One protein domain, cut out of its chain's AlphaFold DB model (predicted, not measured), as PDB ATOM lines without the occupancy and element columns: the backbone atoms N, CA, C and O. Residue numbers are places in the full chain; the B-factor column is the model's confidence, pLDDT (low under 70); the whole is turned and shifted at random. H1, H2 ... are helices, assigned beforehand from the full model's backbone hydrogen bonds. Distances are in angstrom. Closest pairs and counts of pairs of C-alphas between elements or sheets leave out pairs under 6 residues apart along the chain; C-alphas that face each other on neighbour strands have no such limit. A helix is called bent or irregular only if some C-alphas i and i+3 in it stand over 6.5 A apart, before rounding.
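AT A GLANCE: This is residues 542 to 683 of the 687 residues of an uncharacterized protein of Clostridiales bacterium (UniProt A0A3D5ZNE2). A long kinked helix, H4, forms the middle, with H3 folded back along it as a helical hairpin; H6 packs on H4, and H1 packs on H3. In the contacts H1 to H3, H3 to H4 and H4 to H6 the helices run opposite ways, while short H2 and H5 lie at the end where H3 begins, and the closing stretch with H7 and H8 lies beyond H6. The printed part has 142 residues with eight named helices, H1 to H8 in chain order, and no named strand: the class is all helix, with mostly aligned packing. It is compact, with a radius of gyration of the C-alphas of 15.8 A and spans of 48 by 37 by 30 A.

IN THESE COORDINATES: Find C-alpha 601 at (-18.836, 21.165, -34.733); from there H4, residues 601 to 630, runs 37.7 A to C-alpha 630 at (11.148, -1.323, -38.530). It is irregular, with C-alphas 624 and 627 8.1 A apart, and has a kink of 48 degrees near residue 624. Before it come H1, residues 542 to 556, 20.4 A long from C-alpha 542 at (-1.057, 22.707, -45.984); H2, residues 569 to 573; and H3, residues 576 to 595, 28.5 A. After it look for H5, residues 637 to 643; H6, residues 647 to 661, 20.9 A; H7, residues 671 to 674; and H8, residues 676 to 681.

HOW THE PARTS SIT: Start at the hub, H3 and H4, touching three helices each. Their hairpin has a shallow tilt of 12 degrees, with the closest C-alphas, Ile 590 and Thr 608, 5.7 A apart. H6 touches H4 at 27 degrees, a shallow tilt, opposite ways; C-alphas 609 and 661 come closest, at 4.6 A. H1 touches H3 at 14 degrees, a shallow tilt, opposite ways, closest at Tyr 547 and Ser 582, whose C-alphas are 5.3 A apart; H1 and H4 are near each other. H5 touches H3 with H3 residues 576 to 580 alone, at a steep tilt of 55 degrees, closest at C-alphas 577 and 639, 6.4 A. H2 only just touches H1 and H4, with 3 pairs of C-alphas within 8 A each; the closest are 555 and 570, 7.2 A, and 572 and 625, 6.5 A. H8 touches H6 at C-alphas 651 and 680, 6.3 A; H7 touches no helix. Every O i to N i+4 pair is within hydrogen-bond range in H1, H3, H5, H6 and H8, against 23 of 26 in H4 and 0 of 1 in H2, which has 2 of 2 O i to N i+3 pairs; H7 is too short for an i+4 pair.

THE WHOLE: The C-alphas farthest apart, Gly 561 and Ser 597, are 49.6 A apart. The printed part has no cut, and its one long link is residues 557 to 568. Mean pLDDT of the printed part is 86.8; look for values under 70 at residues 557 to 572, 633 to 637 and 670 to 673.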
ATOM      1  N   ASP A 542      -2.517  22.661 -45.828       98.62
ATOM      2  CA  ASP A 542      -1.057  22.707 -45.984       98.62
ATOM      3  C   ASP A 542      -0.365  21.509 -45.312       98.62
ATOM      4  O   ASP A 542       0.655  21.016 -45.794       98.62
ATOM      5  N   TYR A 543      -0.934  20.985 -44.222       98.81
ATOM      6  CA  TYR A 543      -0.413  19.791 -43.552       98.81
ATOM      7  C   TYR A 543      -0.616  18.534 -44.396       98.81
ATOM      8  O   TYR A 543       0.295  17.710 -44.488       98.81
ATOM      9  N   VAL A 544      -1.791  18.396 -45.017       98.69
ATOM     10  CA  VAL A 544      -2.109  17.268 -45.905       98.69
ATOM     11  C   VAL A 544      -1.308  17.360 -47.201       98.69
ATOM     12  O   VAL A 544      -0.729  16.370 -47.632       98.69
ATOM     13  N   THR A 545      -1.183  18.551 -47.785       98.44
ATOM     14  CA  THR A 545      -0.328  18.775 -48.962       98.44
ATOM     15  C   THR A 545       1.131  18.460 -48.637       98.44
ATOM     16  O   THR A 545       1.803  17.779 -49.403       98.44
ATOM     17  N   GLY A 546       1.612  18.865 -47.458       98.31
ATOM     18  CA  GLY A 546       2.938  18.490 -46.972       98.31
ATOM     19  C   GLY A 546       3.110  16.979 -46.785       98.31
ATOM     20  O   GLY A 546       4.172  16.463 -47.094       98.31
ATOM     21  N   TYR A 547       2.082  16.265 -46.315       98.19
ATOM     22  CA  TYR A 547       2.095  14.800 -46.231       98.19
ATOM     23  C   TYR A 547       2.215  14.149 -47.614       98.19
ATOM     24  O   TYR A 547       3.010  13.234 -47.786       98.19
ATOM     25  N   ILE A 548       1.436  14.624 -48.588       96.81
ATOM     26  CA  ILE A 548       1.477  14.143 -49.976       96.81
ATOM     27  C   ILE A 548       2.877  14.365 -50.557       96.81
ATOM     28  O   ILE A 548       3.494  13.416 -51.025       96.81
ATOM     29  N   ASN A 549       3.405  15.588 -50.444       95.75
ATOM     30  CA  ASN A 549       4.728  15.934 -50.961       95.75
ATOM     31  C   ASN A 549       5.842  15.119 -50.293       95.75
ATOM     32  O   ASN A 549       6.729  14.645 -50.989       95.75
ATOM     33  N   ASP A 550       5.778  14.908 -48.971       94.25
ATOM     34  CA  ASP A 550       6.736  14.054 -48.261       94.25
ATOM     35  C   ASP A 550       6.797  12.656 -48.909       94.25
ATOM     36  O   ASP A 550       7.878  12.166 -49.224       94.25
ATOM     37  N   TYR A 551       5.646  12.008 -49.135       91.25
ATOM     38  CA  TYR A 551       5.634  10.679 -49.746       91.25
ATOM     39  C   TYR A 551       5.989  10.699 -51.230       91.25
ATOM     40  O   TYR A 551       6.678   9.786 -51.672       91.25
ATOM     41  N   ASP A 552       5.585  11.707 -51.999       89.75
ATOM     42  CA  ASP A 552       6.048  11.848 -53.383       89.75
ATOM     43  C   ASP A 552       7.589  11.942 -53.434       89.75
ATOM     44  O   ASP A 552       8.220  11.244 -54.230       89.75
ATOM     45  N   ASP A 553       8.205  12.699 -52.518       89.00
ATOM     46  CA  ASP A 553       9.661  12.856 -52.402       89.00
ATOM     47  C   ASP A 553      10.355  11.555 -51.973       89.00
ATOM     48  O   ASP A 553      11.310  11.120 -52.620       89.00
ATOM     49  N   TYR A 554       9.863  10.876 -50.925       87.81
ATOM     50  CA  TYR A 554      10.435   9.595 -50.471       87.81
ATOM     51  C   TYR A 554      10.421   8.529 -51.576       87.81
ATOM     52  O   TYR A 554      11.220   7.582 -51.583       87.81
ATOM     53  N   LEU A 555       9.489   8.675 -52.517       82.19
ATOM     54  CA  LEU A 555       9.307   7.775 -53.637       82.19
ATOM     55  C   LEU A 555      10.034   8.227 -54.905       82.19
ATOM     56  O   LEU A 555      10.266   7.381 -55.763       82.19
ATOM     57  N   ALA A 556      10.464   9.480 -55.040       77.69
ATOM     58  CA  ALA A 556      11.105   9.977 -56.260       77.69
ATOM     59  C   ALA A 556      12.444   9.277 -56.592       77.69
ATOM     60  O   ALA A 556      12.751   9.054 -57.763       77.69
ATOM     61  N   ASP A 557      13.211   8.864 -55.575       61.66
ATOM     62  CA  ASP A 557      14.588   8.346 -55.719       61.66
ATOM     63  C   ASP A 557      14.701   6.810 -55.788       61.66
ATOM     64  O   ASP A 557      15.790   6.224 -55.755       61.66
ATOM     65  N   GLN A 558      13.574   6.107 -55.897       65.50
ATOM     66  CA  GLN A 558      13.564   4.647 -55.984       65.50
ATOM     67  C   GLN A 558      13.891   4.228 -57.432       65.50
ATOM     68  O   GLN A 558      12.990   4.142 -58.257       65.50
ATOM     69  N   GLY A 559      15.181   4.038 -57.744       58.12
ATOM     70  CA  GLY A 559      15.718   3.863 -59.106       58.12
ATOM     71  C   GLY A 559      15.048   2.829 -60.037       58.12
ATOM     72  O   GLY A 559      14.259   1.986 -59.623       58.12
ATOM     73  N   LEU A 560      15.425   2.906 -61.322       49.88
ATOM     74  CA  LEU A 560      14.931   2.098 -62.449       49.88
ATOM     75  C   LEU A 560      15.034   0.583 -62.191       49.88
ATOM     76  O   LEU A 560      16.133   0.077 -61.967       49.88
ATOM     77  N   GLY A 561      13.919  -0.144 -62.305       48.41
ATOM     78  CA  GLY A 561      13.916  -1.617 -62.324       48.41
ATOM     79  C   GLY A 561      13.045  -2.308 -61.276       48.41
ATOM     80  O   GLY A 561      13.132  -3.524 -61.151       48.41
ATOM     81  N   TYR A 562      12.218  -1.572 -60.536       48.28
ATOM     82  CA  TYR A 562      11.194  -2.187 -59.697       48.28
ATOM     83  C   TYR A 562       9.909  -2.363 -60.495       48.28
ATOM     84  O   TYR A 562       9.234  -1.390 -60.827       48.28
ATOM     85  N   GLU A 563       9.591  -3.613 -60.807       44.38
ATOM     86  CA  GLU A 563       8.263  -3.985 -61.262       44.38
ATOM     87  C   GLU A 563       7.268  -3.644 -60.146       44.38
ATOM     88  O   GLU A 563       7.388  -4.126 -59.021       44.38
ATOM     89  N   VAL A 564       6.269  -2.808 -60.435       50.84
ATOM     90  CA  VAL A 564       5.121  -2.606 -59.537       50.84
ATOM     91  C   VAL A 564       4.203  -3.828 -59.665       50.84
ATOM     92  O   VAL A 564       3.027  -3.728 -59.993       50.84
ATOM     93  N   VAL A 565       4.747  -5.019 -59.426       48.19
ATOM     94  CA  VAL A 565       3.972  -6.252 -59.340       48.19
ATOM     95  C   VAL A 565       3.394  -6.263 -57.928       48.19
ATOM     96  O   VAL A 565       4.051  -6.590 -56.944       48.19
ATOM     97  N   HIS A 566       2.156  -5.776 -57.814       52.19
ATOM     98  CA  HIS A 566       1.379  -5.700 -56.568       52.19
ATOM     99  C   HIS A 566       1.835  -4.644 -55.538       52.19
ATOM    100  O   HIS A 566       1.783  -4.875 -54.328       52.19
ATOM    101  N   GLY A 567       2.238  -3.458 -56.011       53.03
ATOM    102  CA  GLY A 567       2.023  -2.172 -55.322       53.03
ATOM    103  C   GLY A 567       2.647  -1.938 -53.937       53.03
ATOM    104  O   GLY A 567       2.401  -0.886 -53.343       53.03
ATOM    105  N   THR A 568       3.450  -2.847 -53.383       50.03
ATOM    106  CA  THR A 568       3.917  -2.738 -51.990       50.03
ATOM    107  C   THR A 568       5.398  -2.371 -51.870       50.03
ATOM    108  O   THR A 568       5.732  -1.498 -51.066       50.03
ATOM    109  N   GLU A 569       6.252  -2.910 -52.740       58.22
ATOM    110  CA  GLU A 569       7.700  -3.058 -52.518       58.22
ATOM    111  C   GLU A 569       8.498  -1.762 -52.303       58.22
ATOM    112  O   GLU A 569       9.459  -1.751 -51.533       58.22
ATOM    113  N   TYR A 570       8.101  -0.649 -52.921       61.50
ATOM    114  CA  TYR A 570       8.863   0.600 -52.842       61.50
ATOM    115  C   TYR A 570       8.762   1.304 -51.476       61.50
ATOM    116  O   TYR A 570       9.687   2.015 -51.086       61.50
ATOM    117  N   MET A 571       7.688   1.078 -50.705       66.00
ATOM    118  CA  MET A 571       7.520   1.726 -49.392       66.00
ATOM    119  C   MET A 571       8.406   1.127 -48.306       66.00
ATOM    120  O   MET A 571       8.626   1.771 -47.287       66.00
ATOM    121  N   ARG A 572       8.986  -0.055 -48.550       69.19
ATOM    122  CA  ARG A 572      10.032  -0.643 -47.705       69.19
ATOM    123  C   ARG A 572      11.211   0.318 -47.489       69.19
ATOM    124  O   ARG A 572      11.937   0.195 -46.509       69.19
ATOM    125  N   LYS A 573      11.432   1.248 -48.425       76.69
ATOM    126  CA  LYS A 573      12.555   2.190 -48.382       76.69
ATOM    127  C   LYS A 573      12.240   3.487 -47.636       76.69
ATOM    128  O   LYS A 573      13.173   4.240 -47.375       76.69
ATOM    129  N   VAL A 574      10.978   3.729 -47.271       85.81
ATOM    130  CA  VAL A 574      10.617   4.850 -46.398       85.81
ATOM    131  C   VAL A 574      11.047   4.498 -44.982       85.81
ATOM    132  O   VAL A 574      10.689   3.463 -44.429       85.81
ATOM    133  N   THR A 575      11.871   5.339 -44.380       88.44
ATOM    134  CA  THR A 575      12.395   5.105 -43.039       88.44
ATOM    135  C   THR A 575      11.323   5.343 -41.975       88.44
ATOM    136  O   THR A 575      10.379   6.116 -42.154       88.44
ATOM    137  N   LEU A 576      11.496   4.741 -40.791       89.88
ATOM    138  CA  LEU A 576      10.604   5.012 -39.657       89.88
ATOM    139  C   LEU A 576      10.567   6.511 -39.308       89.88
ATOM    140  O   LEU A 576       9.515   7.041 -38.955       89.88
ATOM    141  N   LYS A 577      11.706   7.202 -39.432       91.62
ATOM    142  CA  LYS A 577      11.815   8.642 -39.187       91.62
ATOM    143  C   LYS A 577      10.941   9.456 -40.143       91.62
ATOM    144  O   LYS A 577      10.256  10.374 -39.697       91.62
ATOM    145  N   GLU A 578      10.954   9.114 -41.426       93.69
ATOM    146  CA  GLU A 578      10.137   9.749 -42.466       93.69
ATOM    147  C   GLU A 578       8.644   9.502 -42.225       93.69
ATOM    148  O   GLU A 578       7.863  10.453 -42.180       93.69
ATOM    149  N   HIS A 579       8.253   8.263 -41.905       93.88
ATOM    150  CA  HIS A 579       6.881   7.951 -41.496       93.88
ATOM    151  C   HIS A 579       6.422   8.768 -40.280       93.88
ATOM    152  O   HIS A 579       5.310   9.300 -40.273       93.88
ATOM    153  N   VAL A 580       7.266   8.896 -39.249       95.50
ATOM    154  CA  VAL A 580       6.969   9.706 -38.055       95.50
ATOM    155  C   VAL A 580       6.846  11.190 -38.403       95.50
ATOM    156  O   VAL A 580       5.972  11.866 -37.860       95.50
ATOM    157  N   ALA A 581       7.696  11.711 -39.290       96.12
ATOM    158  CA  ALA A 581       7.632  13.102 -39.731       96.12
ATOM    159  C   ALA A 581       6.300  13.406 -40.433       96.12
ATOM    160  O   ALA A 581       5.603  14.344 -40.037       96.12
ATOM    161  N   SER A 582       5.891  12.569 -41.386       97.31
ATOM    162  CA  SER A 582       4.626  12.749 -42.104       97.31
ATOM    163  C   SER A 582       3.412  12.503 -41.198       97.31
ATOM    164  O   SER A 582       2.436  13.247 -41.261       97.31
ATOM    165  N   LEU A 583       3.478  11.541 -40.268       97.62
ATOM    166  CA  LEU A 583       2.415  11.314 -39.279       97.62
ATOM    167  C   LEU A 583       2.207  12.527 -38.357       97.62
ATOM    168  O   LEU A 583       1.066  12.906 -38.095       97.62
ATOM    169  N   LYS A 584       3.288  13.192 -37.927       98.31
ATOM    170  CA  LYS A 584       3.211  14.431 -37.135       98.31
ATOM    171  C   LYS A 584       2.482  15.555 -37.864       98.31
ATOM    172  O   LYS A 584       1.791  16.332 -37.209       98.31
ATOM    173  N   ARG A 585       2.597  15.657 -39.195       98.50
ATOM    174  CA  ARG A 585       1.818  16.646 -39.966       98.50
ATOM    175  C   ARG A 585       0.325  16.410 -39.794       98.50
ATOM    176  O   ARG A 585      -0.404  17.360 -39.538       98.50
ATOM    177  N   ILE A 586      -0.113  15.156 -39.869       98.62
ATOM    178  CA  ILE A 586      -1.529  14.795 -39.746       98.62
ATOM    179  C   ILE A 586      -2.028  14.948 -38.310       98.62
ATOM    180  O   ILE A 586      -3.114  15.483 -38.099       98.62
ATOM    181  N   ASP A 587      -1.230  14.566 -37.313       98.44
ATOM    182  CA  ASP A 587      -1.588  14.806 -35.911       98.44
ATOM    183  C   ASP A 587      -1.717  16.321 -35.623       98.44
ATOM    184  O   ASP A 587      -2.655  16.748 -34.946       98.44
ATOM    185  N   ASN A 588      -0.848  17.156 -36.211       98.69
ATOM    186  CA  ASN A 588      -0.976  18.615 -36.145       98.69
ATOM    187  C   ASN A 588      -2.214  19.127 -36.894       98.69
ATOM    188  O   ASN A 588      -2.907  19.996 -36.370       98.69
ATOM    189  N   ALA A 589      -2.528  18.576 -38.072       98.75
ATOM    190  CA  ALA A 589      -3.728  18.913 -38.841       98.75
ATOM    191  C   ALA A 589      -5.006  18.679 -38.016       98.75
ATOM    192  O   ALA A 589      -5.879  19.542 -37.939       98.75
ATOM    193  N   ILE A 590      -5.086  17.532 -37.333       98.69
ATOM    194  CA  ILE A 590      -6.202  17.197 -36.440       98.69
ATOM    195  C   ILE A 590      -6.283  18.206 -35.287       98.69
ATOM    196  O   ILE A 590      -7.368  18.687 -34.955       98.69
ATOM    197  N   ALA A 591      -5.141  18.561 -34.691       98.50
ATOM    198  CA  ALA A 591      -5.095  19.524 -33.597       98.50
ATOM    199  C   ALA A 591      -5.543  20.931 -34.026       98.50
ATOM    200  O   ALA A 591      -6.282  21.580 -33.283       98.50
ATOM    201  N   VAL A 592      -5.136  21.417 -35.204       98.50
ATOM    202  CA  VAL A 592      -5.557  22.748 -35.677       98.50
ATOM    203  C   VAL A 592      -7.040  22.775 -36.042       98.50
ATOM    204  O   VAL A 592      -7.717  23.723 -35.664       98.50
ATOM    205  N   VAL A 593      -7.583  21.713 -36.650       98.62
ATOM    206  CA  VAL A 593      -9.029  21.592 -36.923       98.62
ATOM    207  C   VAL A 593      -9.840  21.625 -35.628       98.62
ATOM    208  O   VAL A 593     -10.834  22.346 -35.534       98.62
ATOM    209  N   ALA A 594      -9.413  20.886 -34.601       97.75
ATOM    210  CA  ALA A 594     -10.111  20.860 -33.318       97.75
ATOM    211  C   ALA A 594     -10.181  22.255 -32.665       97.75
ATOM    212  O   ALA A 594     -11.215  22.634 -32.101       97.75
ATOM    213  N   ASN A 595      -9.103  23.034 -32.790       97.50
ATOM    214  CA  ASN A 595      -8.951  24.345 -32.159       97.50
ATOM    215  C   ASN A 595      -9.436  25.527 -33.014       97.50
ATOM    216  O   ASN A 595      -9.510  26.641 -32.500       97.50
ATOM    217  N   ASP A 596      -9.793  25.312 -34.280       97.88
ATOM    218  CA  ASP A 596     -10.258  26.380 -35.167       97.88
ATOM    219  C   ASP A 596     -11.641  26.893 -34.734       97.88
ATOM    220  O   ASP A 596     -12.620  26.146 -34.713       97.88
ATOM    221  N   SER A 597     -11.745  28.163 -34.344       96.88
ATOM    222  CA  SER A 597     -13.009  28.761 -33.900       96.88
ATOM    223  C   SER A 597     -13.957  29.125 -35.045       96.88
ATOM    224  O   SER A 597     -15.132  29.369 -34.774       96.88
ATOM    225  N   ALA A 598     -13.486  29.149 -36.296       97.19
ATOM    226  CA  ALA A 598     -14.309  29.437 -37.469       97.19
ATOM    227  C   ALA A 598     -15.096  28.212 -37.966       97.19
ATOM    228  O   ALA A 598     -16.075  28.367 -38.694       97.19
ATOM    229  N   LEU A 599     -14.692  26.999 -37.571       97.69
ATOM    230  CA  LEU A 599     -15.346  25.756 -37.981       97.69
ATOM    231  C   LEU A 599     -16.507  25.376 -37.057       97.69
ATOM    232  O   LEU A 599     -16.383  25.388 -35.828       97.69
ATOM    233  N   THR A 600     -17.616  24.931 -37.650       97.81
ATOM    234  CA  THR A 600     -18.729  24.322 -36.910       97.81
ATOM    235  C   THR A 600     -18.329  22.968 -36.318       97.81
ATOM    236  O   THR A 600     -17.373  22.326 -36.758       97.81
ATOM    237  N   ALA A 601     -19.080  22.485 -35.324       98.06
ATOM    238  CA  ALA A 601     -18.836  21.165 -34.733       98.06
ATOM    239  C   ALA A 601     -18.907  20.029 -35.775       98.06
ATOM    240  O   ALA A 601     -18.103  19.101 -35.734       98.06
ATOM    241  N   GLU A 602     -19.828  20.134 -36.733       97.88
ATOM    242  CA  GLU A 602     -19.990  19.172 -37.826       97.88
ATOM    243  C   GLU A 602     -18.808  19.200 -38.803       97.88
ATOM    244  O   GLU A 602     -18.284  18.145 -39.168       97.88
ATOM    245  N   GLN A 603     -18.323  20.392 -39.171       97.75
ATOM    246  CA  GLN A 603     -17.126  20.535 -40.005       97.75
ATOM    247  C   GLN A 603     -15.901  19.944 -39.310       97.75
ATOM    248  O   GLN A 603     -15.163  19.170 -39.918       97.75
ATOM    249  N   LYS A 604     -15.714  20.239 -38.016       98.56
ATOM    250  CA  LYS A 604     -14.626  19.651 -37.224       98.56
ATOM    251  C   LYS A 604     -14.700  18.132 -37.217       98.56
ATOM    252  O   LYS A 604     -13.681  17.487 -37.455       98.56
ATOM    253  N   ALA A 605     -15.879  17.559 -36.973       98.12
ATOM    254  CA  ALA A 605     -16.058  16.111 -36.969       98.12
ATOM    255  C   ALA A 605     -15.732  15.500 -38.342       98.12
ATOM    256  O   ALA A 605     -14.950  14.554 -38.421       98.12
ATOM    257  N   THR A 606     -16.250  16.101 -39.416       97.94
ATOM    258  CA  THR A 606     -16.051  15.648 -40.801       97.94
ATOM    259  C   THR A 606     -14.580  15.689 -41.213       97.94
ATOM    260  O   THR A 606     -14.027  14.685 -41.664       97.94
ATOM    261  N   TYR A 607     -13.904  16.825 -41.025       98.62
ATOM    262  CA  TYR A 607     -12.488  16.960 -41.367       98.62
ATOM    263  C   TYR A 607     -11.604  16.073 -40.489       98.62
ATOM    264  O   TYR A 607     -10.685  15.435 -41.002       98.62
ATOM    265  N   THR A 608     -11.908  15.947 -39.192       98.62
ATOM    266  CA  THR A 608     -11.179  15.024 -38.308       98.62
ATOM    267  C   THR A 608     -11.303  13.580 -38.783       98.62
ATOM    268  O   THR A 608     -10.289  12.894 -38.867       98.62
ATOM    269  N   ALA A 609     -12.509  13.119 -39.134       98.31
ATOM    270  CA  ALA A 609     -12.732  11.771 -39.657       98.31
ATOM    271  C   ALA A 609     -11.913  11.512 -40.933       98.31
ATOM    272  O   ALA A 609     -11.189  10.522 -41.023       98.31
ATOM    273  N   ARG A 610     -11.925  12.456 -41.883       98.50
ATOM    274  CA  ARG A 610     -11.132  12.372 -43.120       98.50
ATOM    275  C   ARG A 610      -9.626  12.324 -42.846       98.50
ATOM    276  O   ARG A 610      -8.922  11.508 -43.438       98.50
ATOM    277  N   LEU A 611      -9.126  13.136 -41.910       98.81
ATOM    278  CA  LEU A 611      -7.716  13.121 -41.496       98.81
ATOM    279  C   LEU A 611      -7.305  11.788 -40.847       98.81
ATOM    280  O   LEU A 611      -6.157  11.370 -41.005       98.81
ATOM    281  N   GLN A 612      -8.221  11.073 -40.179       98.62
ATOM    282  CA  GLN A 612      -7.944   9.709 -39.708       98.62
ATOM    283  C   GLN A 612      -7.719   8.734 -40.871       98.62
ATOM    284  O   GLN A 612      -6.885   7.843 -40.745       98.62
ATOM    285  N   GLY A 613      -8.359   8.942 -42.026       98.19
ATOM    286  CA  GLY A 613      -8.075   8.175 -43.243       98.19
ATOM    287  C   GLY A 613      -6.626   8.352 -43.711       98.19
ATOM    288  O   GLY A 613      -5.940   7.371 -43.989       98.19
ATOM    289  N   VAL A 614      -6.111   9.588 -43.690       98.44
ATOM    290  CA  VAL A 614      -4.695   9.878 -44.002       98.44
ATOM    291  C   VAL A 614      -3.760   9.245 -42.966       98.44
ATOM    292  O   VAL A 614      -2.713   8.686 -43.292       98.44
ATOM    293  N   ARG A 615      -4.161   9.267 -41.692       97.62
ATOM    294  CA  ARG A 615      -3.429   8.607 -40.604       97.62
ATOM    295  C   ARG A 615      -3.348   7.089 -40.809       97.62
ATOM    296  O   ARG A 615      -2.285   6.497 -40.597       97.62
ATOM    297  N   ALA A 616      -4.448   6.471 -41.242       97.31
ATOM    298  CA  ALA A 616      -4.527   5.047 -41.546       97.31
ATOM    299  C   ALA A 616      -3.560   4.653 -42.671       97.31
ATOM    300  O   ALA A 616      -2.930   3.601 -42.569       97.31
ATOM    301  N   SER A 617      -3.347   5.512 -43.677       94.88
ATOM    302  CA  SER A 617      -2.365   5.280 -44.745       94.88
ATOM    303  C   SER A 617      -0.955   5.034 -44.201       94.88
ATOM    304  O   SER A 617      -0.328   4.036 -44.560       94.88
ATOM    305  N   THR A 618      -0.475   5.859 -43.260       94.75
ATOM    306  CA  THR A 618       0.846   5.650 -42.636       94.75
ATOM    307  C   THR A 618       0.882   4.395 -41.766       94.75
ATOM    308  O   THR A 618       1.837   3.623 -41.852       94.75
ATOM    309  N   TYR A 619      -0.145   4.150 -40.944       95.25
ATOM    310  CA  TYR A 619      -0.168   2.945 -40.107       95.25
ATOM    311  C   TYR A 619      -0.259   1.656 -40.929       95.25
ATOM    312  O   TYR A 619       0.353   0.662 -40.545       95.25
ATOM    313  N   SER A 620      -0.943   1.675 -42.078       92.00
ATOM    314  CA  SER A 620      -0.976   0.536 -42.999       92.00
ATOM    315  C   SER A 620       0.429   0.197 -43.513       92.00
ATOM    316  O   SER A 620       0.839  -0.958 -43.455       92.00
ATOM    317  N   ALA A 621       1.210   1.207 -43.915       87.81
ATOM    318  CA  ALA A 621       2.579   1.023 -44.389       87.81
ATOM    319  C   ALA A 621       3.506   0.509 -43.276       87.81
ATOM    320  O   ALA A 621       4.282  -0.423 -43.496       87.81
ATOM    321  N   LEU A 622       3.389   1.073 -42.067       89.88
ATOM    322  CA  LEU A 622       4.134   0.608 -40.896       89.88
ATOM    323  C   LEU A 622       3.814  -0.852 -40.566       89.88
ATOM    324  O   LEU A 622       4.729  -1.623 -40.301       89.88
ATOM    325  N   MET A 623       2.540  -1.241 -40.619       89.75
ATOM    326  CA  MET A 623       2.095  -2.604 -40.335       89.75
ATOM    327  C   MET A 623       2.636  -3.623 -41.347       89.75
ATOM    328  O   MET A 623       3.111  -4.677 -40.932       89.75
ATOM    329  N   CYS A 624       2.615  -3.311 -42.649       84.38
ATOM    330  CA  CYS A 624       3.122  -4.202 -43.701       84.38
ATOM    331  C   CYS A 624       4.609  -4.563 -43.519       84.38
ATOM    332  O   CYS A 624       5.014  -5.681 -43.837       84.38
ATOM    333  N   TYR A 625       5.414  -3.637 -42.987       83.75
ATOM    334  CA  TYR A 625       6.878  -3.757 -42.939       83.75
ATOM    335  C   TYR A 625       7.479  -3.731 -41.532       83.75
ATOM    336  O   TYR A 625       8.702  -3.683 -41.381       83.75
ATOM    337  N   TRP A 626       6.650  -3.794 -40.487       87.06
ATOM    338  CA  TRP A 626       7.125  -3.698 -39.109       87.06
ATOM    339  C   TRP A 626       8.180  -4.754 -38.788       87.06
ATOM    340  O   TRP A 626       9.283  -4.417 -38.370       87.06
ATOM    341  N   GLU A 627       7.871  -6.028 -39.031       84.25
ATOM    342  CA  GLU A 627       8.769  -7.130 -38.676       84.25
ATOM    343  C   GLU A 627       9.972  -7.260 -39.611       84.25
ATOM    344  O   GLU A 627      11.044  -7.722 -39.207       84.25
ATOM    345  N   SER A 628       9.819  -6.895 -40.885       79.69
ATOM    346  CA  SER A 628      10.902  -7.005 -41.860       79.69
ATOM    347  C   SER A 628      11.898  -5.852 -41.739       79.69
ATOM    348  O   SER A 628      13.098  -6.111 -41.802       79.69
ATOM    349  N   GLU A 629      11.422  -4.629 -41.480       81.50
ATOM    350  CA  GLU A 629      12.235  -3.409 -41.536       81.50
ATOM    351  C   GLU A 629      12.330  -2.677 -40.195       81.50
ATOM    352  O   GLU A 629      13.435  -2.376 -39.732       81.50
ATOM    353  N   TYR A 630      11.193  -2.369 -39.559       84.62
ATOM    354  CA  TYR A 630      11.148  -1.323 -38.530       84.62
ATOM    355  C   TYR A 630      11.434  -1.801 -37.098       84.62
ATOM    356  O   TYR A 630      11.944  -1.042 -36.266       84.62
ATOM    357  N   SER A 631      11.152  -3.069 -36.794       80.50
ATOM    358  CA  SER A 631      11.413  -3.663 -35.480       80.50
ATOM    359  C   SER A 631      12.909  -3.935 -35.272       80.50
ATOM    360  O   SER A 631      13.431  -3.717 -34.174       80.50
ATOM    361  N   LYS A 632      13.613  -4.313 -36.349       72.06
ATOM    362  CA  LYS A 632      15.009  -4.797 -36.360       72.06
ATOM    363  C   LYS A 632      16.080  -3.707 -36.365       72.06
ATOM    364  O   LYS A 632      17.247  -3.976 -36.097       72.06
ATOM    365  N   THR A 633      15.708  -2.482 -36.686       64.31
ATOM    366  CA  THR A 633      16.614  -1.349 -36.893       64.31
ATOM    367  C   THR A 633      16.851  -0.578 -35.584       64.31
ATOM    368  O   THR A 633      15.951  -0.424 -34.746       64.31
ATOM    369  N   LEU A 634      18.091  -0.110 -35.384       62.50
ATOM    370  CA  LEU A 634      18.511   0.756 -34.271       62.50
ATOM    371  C   LEU A 634      17.969   2.180 -34.492       62.50
ATOM    372  O   LEU A 634      18.703   3.081 -34.884       62.50
ATOM    373  N   PHE A 635      16.668   2.374 -34.284       64.25
ATOM    374  CA  PHE A 635      16.048   3.701 -34.320       64.25
ATOM    375  C   PHE A 635      16.071   4.387 -32.960       64.25
ATOM    376  O   PHE A 635      16.199   3.734 -31.919       64.25
ATOM    377  N   ALA A 636      15.901   5.712 -32.966       62.81
ATOM    378  CA  ALA A 636      15.740   6.461 -31.731       62.81
ATOM    379  C   ALA A 636      14.501   5.946 -30.978       62.81
ATOM    380  O   ALA A 636      13.434   5.742 -31.564       62.81
ATOM    381  N   SER A 637      14.621   5.751 -29.663       69.38
ATOM    382  CA  SER A 637      13.518   5.275 -28.813       69.38
ATOM    383  C   SER A 637      12.261   6.147 -28.932       69.38
ATOM    384  O   SER A 637      11.145   5.641 -28.827       69.38
ATOM    385  N   SER A 638      12.435   7.439 -29.216       82.62
ATOM    386  CA  SER A 638      11.353   8.401 -29.427       82.62
ATOM    387  C   SER A 638      10.533   8.140 -30.695       82.62
ATOM    388  O   SER A 638       9.320   8.322 -30.661       82.62
ATOM    389  N   GLU A 639      11.143   7.688 -31.795       87.38
ATOM    390  CA  GLU A 639      10.441   7.393 -33.056       87.38
ATOM    391  C   GLU A 639       9.595   6.125 -32.919       87.38
ATOM    392  O   GLU A 639       8.407   6.137 -33.242       87.38
ATOM    393  N   LYS A 640      10.176   5.058 -32.348       84.06
ATOM    394  CA  LYS A 640       9.440   3.820 -32.050       84.06
ATOM    395  C   LYS A 640       8.279   4.091 -31.094       84.06
ATOM    396  O   LYS A 640       7.164   3.663 -31.366       84.06
ATOM    397  N   SER A 641       8.507   4.857 -30.025       86.62
ATOM    398  CA  SER A 641       7.449   5.225 -29.078       86.62
ATOM    399  C   SER A 641       6.333   6.050 -29.731       86.62
ATOM    400  O   SER A 641       5.162   5.844 -29.413       86.62
ATOM    401  N   TYR A 642       6.660   6.934 -30.683       92.44
ATOM    402  CA  TYR A 642       5.666   7.776 -31.352       92.44
ATOM    403  C   TYR A 642       4.606   6.954 -32.093       92.44
ATOM    404  O   TYR A 642       3.417   7.258 -32.003       92.44
ATOM    405  N   VAL A 643       5.014   5.885 -32.784       89.75
ATOM    406  CA  VAL A 643       4.102   5.021 -33.556       89.75
ATOM    407  C   VAL A 643       3.419   3.930 -32.720       89.75
ATOM    408  O   VAL A 643       2.495   3.290 -33.213       89.75
ATOM    409  N   GLY A 644       3.826   3.752 -31.457       87.12
ATOM    410  CA  GLY A 644       3.297   2.769 -30.497       87.12
ATOM    411  C   GLY A 644       4.375   1.833 -29.938       87.12
ATOM    412  O   GLY A 644       4.388   1.477 -28.771       87.12
ATOM    413  N   GLY A 645       5.387   1.506 -30.737       85.50
ATOM    414  CA  GLY A 645       6.547   0.734 -30.276       85.50
ATOM    415  C   GLY A 645       6.365  -0.785 -30.328       85.50
ATOM    416  O   GLY A 645       7.333  -1.505 -30.092       85.50
ATOM    417  N   SER A 646       5.183  -1.272 -30.713       89.81
ATOM    418  CA  SER A 646       4.908  -2.677 -31.031       89.81
ATOM    419  C   SER A 646       3.976  -2.798 -32.244       89.81
ATOM    420  O   SER A 646       3.271  -1.848 -32.595       89.81
ATOM    421  N   LEU A 647       3.955  -3.979 -32.874       90.81
ATOM    422  CA  LEU A 647       3.029  -4.275 -33.972       90.81
ATOM    423  C   LEU A 647       1.569  -4.192 -33.509       90.81
ATOM    424  O   LEU A 647       0.748  -3.591 -34.193       90.81
ATOM    425  N   GLU A 648       1.264  -4.738 -32.331       93.94
ATOM    426  CA  GLU A 648      -0.084  -4.737 -31.755       93.94
ATOM    427  C   GLU A 648      -0.623  -3.311 -31.567       93.94
ATOM    428  O   GLU A 648      -1.762  -3.011 -31.927       93.94
ATOM    429  N   GLU A 649       0.202  -2.386 -31.071       94.38
ATOM    430  CA  GLU A 649      -0.214  -0.990 -30.929       94.38
ATOM    431  C   GLU A 649      -0.441  -0.302 -32.279       94.38
ATOM    432  O   GLU A 649      -1.393   0.470 -32.419       94.38
ATOM    433  N   ILE A 650       0.386  -0.598 -33.286       95.06
ATOM    434  CA  ILE A 650       0.204  -0.088 -34.654       95.06
ATOM    435  C   ILE A 650      -1.105  -0.615 -35.247       95.06
ATOM    436  O   ILE A 650      -1.874   0.166 -35.806       95.06
ATOM    437  N   GLN A 651      -1.396  -1.907 -35.079       95.56
ATOM    438  CA  GLN A 651      -2.642  -2.535 -35.523       95.56
ATOM    439  C   GLN A 651      -3.862  -1.895 -34.847       95.56
ATOM    440  O   GLN A 651      -4.828  -1.537 -35.521       95.56
ATOM    441  N   ASN A 652      -3.797  -1.663 -33.533       96.56
ATOM    442  CA  ASN A 652      -4.866  -1.003 -32.784       96.56
ATOM    443  C   ASN A 652      -5.094   0.443 -33.252       96.56
ATOM    444  O   ASN A 652      -6.238   0.876 -33.414       96.56
ATOM    445  N   ARG A 653      -4.020   1.193 -33.523       97.06
ATOM    446  CA  ARG A 653      -4.098   2.568 -34.045       97.06
ATOM    447  C   ARG A 653      -4.625   2.615 -35.477       97.06
ATOM    448  O   ARG A 653      -5.442   3.481 -35.780       97.06
ATOM    449  N   PHE A 654      -4.212   1.678 -36.330       97.00
ATOM    450  CA  PHE A 654      -4.752   1.509 -37.679       97.00
ATOM    451  C   PHE A 654      -6.256   1.226 -37.642       97.00
ATOM    452  O   PHE A 654      -7.026   1.921 -38.304       97.00
ATOM    453  N   LYS A 655      -6.686   0.263 -36.814       97.38
ATOM    454  CA  LYS A 655      -8.098  -0.093 -36.639       97.38
ATOM    455  C   LYS A 655      -8.931   1.101 -36.176       97.38
ATOM    456  O   LYS A 655      -9.986   1.369 -36.744       97.38
ATOM    457  N   ALA A 656      -8.442   1.844 -35.181       97.94
ATOM    458  CA  ALA A 656      -9.113   3.042 -34.681       97.94
ATOM    459  C   ALA A 656      -9.216   4.143 -35.749       97.94
ATOM    460  O   ALA A 656     -10.265   4.772 -35.881       97.94
ATOM    461  N   ALA A 657      -8.154   4.353 -36.532       98.19
ATOM    462  CA  ALA A 657      -8.144   5.327 -37.616       98.19
ATOM    463  C   ALA A 657      -9.133   4.951 -38.735       98.19
ATOM    464  O   ALA A 657      -9.913   5.798 -39.162       98.19
ATOM    465  N   CYS A 658      -9.171   3.676 -39.144       97.94
ATOM    466  CA  CYS A 658     -10.137   3.181 -40.130       97.94
ATOM    467  C   CYS A 658     -11.580   3.348 -39.644       97.94
ATOM    468  O   CYS A 658     -12.409   3.885 -40.372       97.94
ATOM    469  N   ALA A 659     -11.865   2.962 -38.395       97.94
ATOM    470  CA  ALA A 659     -13.194   3.108 -37.808       97.94
ATOM    471  C   ALA A 659     -13.650   4.577 -37.767       97.94
ATOM    472  O   ALA A 659     -14.790   4.876 -38.111       97.94
ATOM    473  N   ALA A 660     -12.757   5.498 -37.395       97.81
ATOM    474  CA  ALA A 660     -13.060   6.927 -37.368       97.81
ATOM    475  C   ALA A 660     -13.244   7.535 -38.771       97.81
ATOM    476  O   ALA A 660     -14.000   8.490 -38.916       97.81
ATOM    477  N   ALA A 661     -12.571   6.987 -39.784       97.62
ATOM    478  CA  ALA A 661     -12.682   7.415 -41.177       97.62
ATOM    479  C   ALA A 661     -13.831   6.739 -41.949       97.62
ATOM    480  O   ALA A 661     -14.082   7.105 -43.092       97.62
ATOM    481  N   GLY A 662     -14.505   5.744 -41.360       96.56
ATOM    482  CA  GLY A 662     -15.526   4.951 -42.053       96.56
ATOM    483  C   GLY A 662     -14.964   3.959 -43.080       96.56
ATOM    484  O   GLY A 662     -15.695   3.510 -43.960       96.56
ATOM    485  N   ILE A 663     -13.680   3.600 -42.989       95.81
ATOM    486  CA  ILE A 663     -13.052   2.610 -43.874       95.81
ATOM    487  C   ILE A 663     -13.430   1.209 -43.392       95.81
ATOM    488  O   ILE A 663     -13.106   0.816 -42.269       95.81
ATOM    489  N   THR A 664     -14.099   0.445 -44.254       93.19
ATOM    490  CA  THR A 664     -14.546  -0.931 -43.970       93.19
ATOM    491  C   THR A 664     -13.838  -1.982 -44.820       93.19
ATOM    492  O   THR A 664     -13.729  -3.131 -44.388       93.19
ATOM    493  N   ARG A 665     -13.323  -1.579 -45.988       91.56
ATOM    494  CA  ARG A 665     -12.604  -2.409 -46.958       91.56
ATOM    495  C   ARG A 665     -11.236  -1.801 -47.256       91.56
ATOM    496  O   ARG A 665     -11.128  -0.586 -47.399       91.56
ATOM    497  N   CYS A 666     -10.198  -2.631 -47.323       91.00
ATOM    498  CA  CYS A 666      -8.808  -2.164 -47.387       91.00
ATOM    499  C   CYS A 666      -8.034  -2.608 -48.636       91.00
ATOM    500  O   CYS A 666      -6.907  -2.154 -48.816       91.00
ATOM    501  N   ARG A 667      -8.571  -3.508 -49.457       88.12
ATOM    502  CA  ARG A 667      -7.931  -4.109 -50.638       88.12
ATOM    503  C   ARG A 667      -8.999  -4.508 -51.662       88.12
ATOM    504  O   ARG A 667     -10.168  -4.248 -51.433       88.12
ATOM    505  N   GLU A 668      -8.637  -5.107 -52.778       86.12
ATOM    506  CA  GLU A 668      -9.598  -5.662 -53.732       86.12
ATOM    507  C   GLU A 668     -10.118  -7.023 -53.256       86.12
ATOM    508  O   GLU A 668      -9.387  -7.804 -52.637       86.12
ATOM    509  N   GLY A 669     -11.378  -7.324 -53.566       78.62
ATOM    510  CA  GLY A 669     -11.940  -8.666 -53.459       78.62
ATOM    511  C   GLY A 669     -13.209  -8.747 -52.616       78.62
ATOM    512  O   GLY A 669     -13.776  -7.751 -52.165       78.62
ATOM    513  N   THR A 670     -13.682  -9.978 -52.407       67.62
ATOM    514  CA  THR A 670     -14.966 -10.238 -51.731       67.62
ATOM    515  C   THR A 670     -14.951  -9.854 -50.245       67.62
ATOM    516  O   THR A 670     -13.900  -9.836 -49.601       67.62
ATOM    517  N   ASP A 671     -16.134  -9.608 -49.668       64.31
ATOM    518  CA  ASP A 671     -16.297  -9.142 -48.279       64.31
ATOM    519  C   ASP A 671     -15.590 -10.004 -47.220       64.31
ATOM    520  O   ASP A 671     -15.175  -9.483 -46.187       64.31
ATOM    521  N   ALA A 672     -15.410 -11.306 -47.460       66.69
ATOM    522  CA  ALA A 672     -14.752 -12.201 -46.507       66.69
ATOM    523  C   ALA A 672     -13.241 -11.919 -46.340       66.69
ATOM    524  O   ALA A 672     -12.687 -12.134 -45.258       66.69
ATOM    525  N   ASP A 673     -12.586 -11.405 -47.384       69.00
ATOM    526  CA  ASP A 673     -11.129 -11.221 -47.450       69.00
ATOM    527  C   ASP A 673     -10.681  -9.752 -47.394       69.00
ATOM    528  O   ASP A 673      -9.486  -9.461 -47.378       69.00
ATOM    529  N   ASN A 674     -11.629  -8.816 -47.330       78.44
ATOM    530  CA  ASN A 674     -11.351  -7.396 -47.534       78.44
ATOM    531  C   ASN A 674     -11.563  -6.519 -46.278       78.44
ATOM    532  O   ASN A 674     -11.209  -5.342 -46.253       78.44
ATOM    533  N   THR A 675     -12.105  -7.070 -45.188       90.44
ATOM    534  CA  THR A 675     -12.357  -6.279 -43.966       90.44
ATOM    535  C   THR A 675     -11.077  -5.728 -43.325       90.44
ATOM    536  O   THR A 675      -9.995  -6.300 -43.466       90.44
ATOM    537  N   VAL A 676     -11.207  -4.661 -42.529       92.94
ATOM    538  CA  VAL A 676     -10.108  -4.111 -41.707       92.94
ATOM    539  C   VAL A 676      -9.457  -5.185 -40.823       92.94
ATOM    540  O   VAL A 676      -8.232  -5.238 -40.721       92.94
ATOM    541  N   ASP A 677     -10.255  -6.065 -40.213       92.00
ATOM    542  CA  ASP A 677      -9.744  -7.128 -39.339       92.00
ATOM    543  C   ASP A 677      -8.985  -8.201 -40.127       92.00
ATOM    544  O   ASP A 677      -7.885  -8.589 -39.728       92.00
ATOM    545  N   ASN A 678      -9.508  -8.624 -41.286       89.56
ATOM    546  CA  ASN A 678      -8.770  -9.511 -42.188       89.56
ATOM    547  C   ASN A 678      -7.446  -8.854 -42.616       89.56
ATOM    548  O   ASN A 678      -6.380  -9.465 -42.497       89.56
ATOM    549  N   PHE A 679      -7.496  -7.577 -43.002       89.69
ATOM    550  CA  PHE A 679      -6.331  -6.821 -43.436       89.69
ATOM    551  C   PHE A 679      -5.230  -6.775 -42.367       89.69
ATOM    552  O   PHE A 679      -4.068  -7.006 -42.689       89.69
ATOM    553  N   ILE A 680      -5.589  -6.553 -41.099       91.38
ATOM    554  CA  ILE A 680      -4.656  -6.558 -39.959       91.38
ATOM    555  C   ILE A 680      -3.967  -7.912 -39.782       91.38
ATOM    556  O   ILE A 680      -2.774  -7.961 -39.473       91.38
ATOM    557  N   THR A 681      -4.706  -9.009 -39.967       88.06
ATOM    558  CA  THR A 681      -4.143 -10.361 -39.836       88.06
ATOM    559  C   THR A 681      -3.229 -10.742 -40.996       88.06
ATOM    560  O   THR A 681      -2.288 -11.505 -40.796       88.06
ATOM    561  N   ASN A 682      -3.467 -10.193 -42.191       83.56
ATOM    562  CA  ASN A 682      -2.752 -10.556 -43.413       83.56
ATOM    563  C   ASN A 682      -2.352  -9.323 -44.252       83.56
ATOM    564  O   ASN A 682      -2.713  -9.228 -45.430       83.56
ATOM    565  N   PRO A 683      -1.580  -8.366 -43.709       77.06
ATOM    566  CA  PRO A 683      -1.350  -7.064 -44.345       77.06
ATOM    567  C   PRO A 683      -0.590  -7.144 -45.677       77.06
ATOM    568  O   PRO A 683      -0.699  -6.237 -46.493       77.06
TER     569      PRO A 683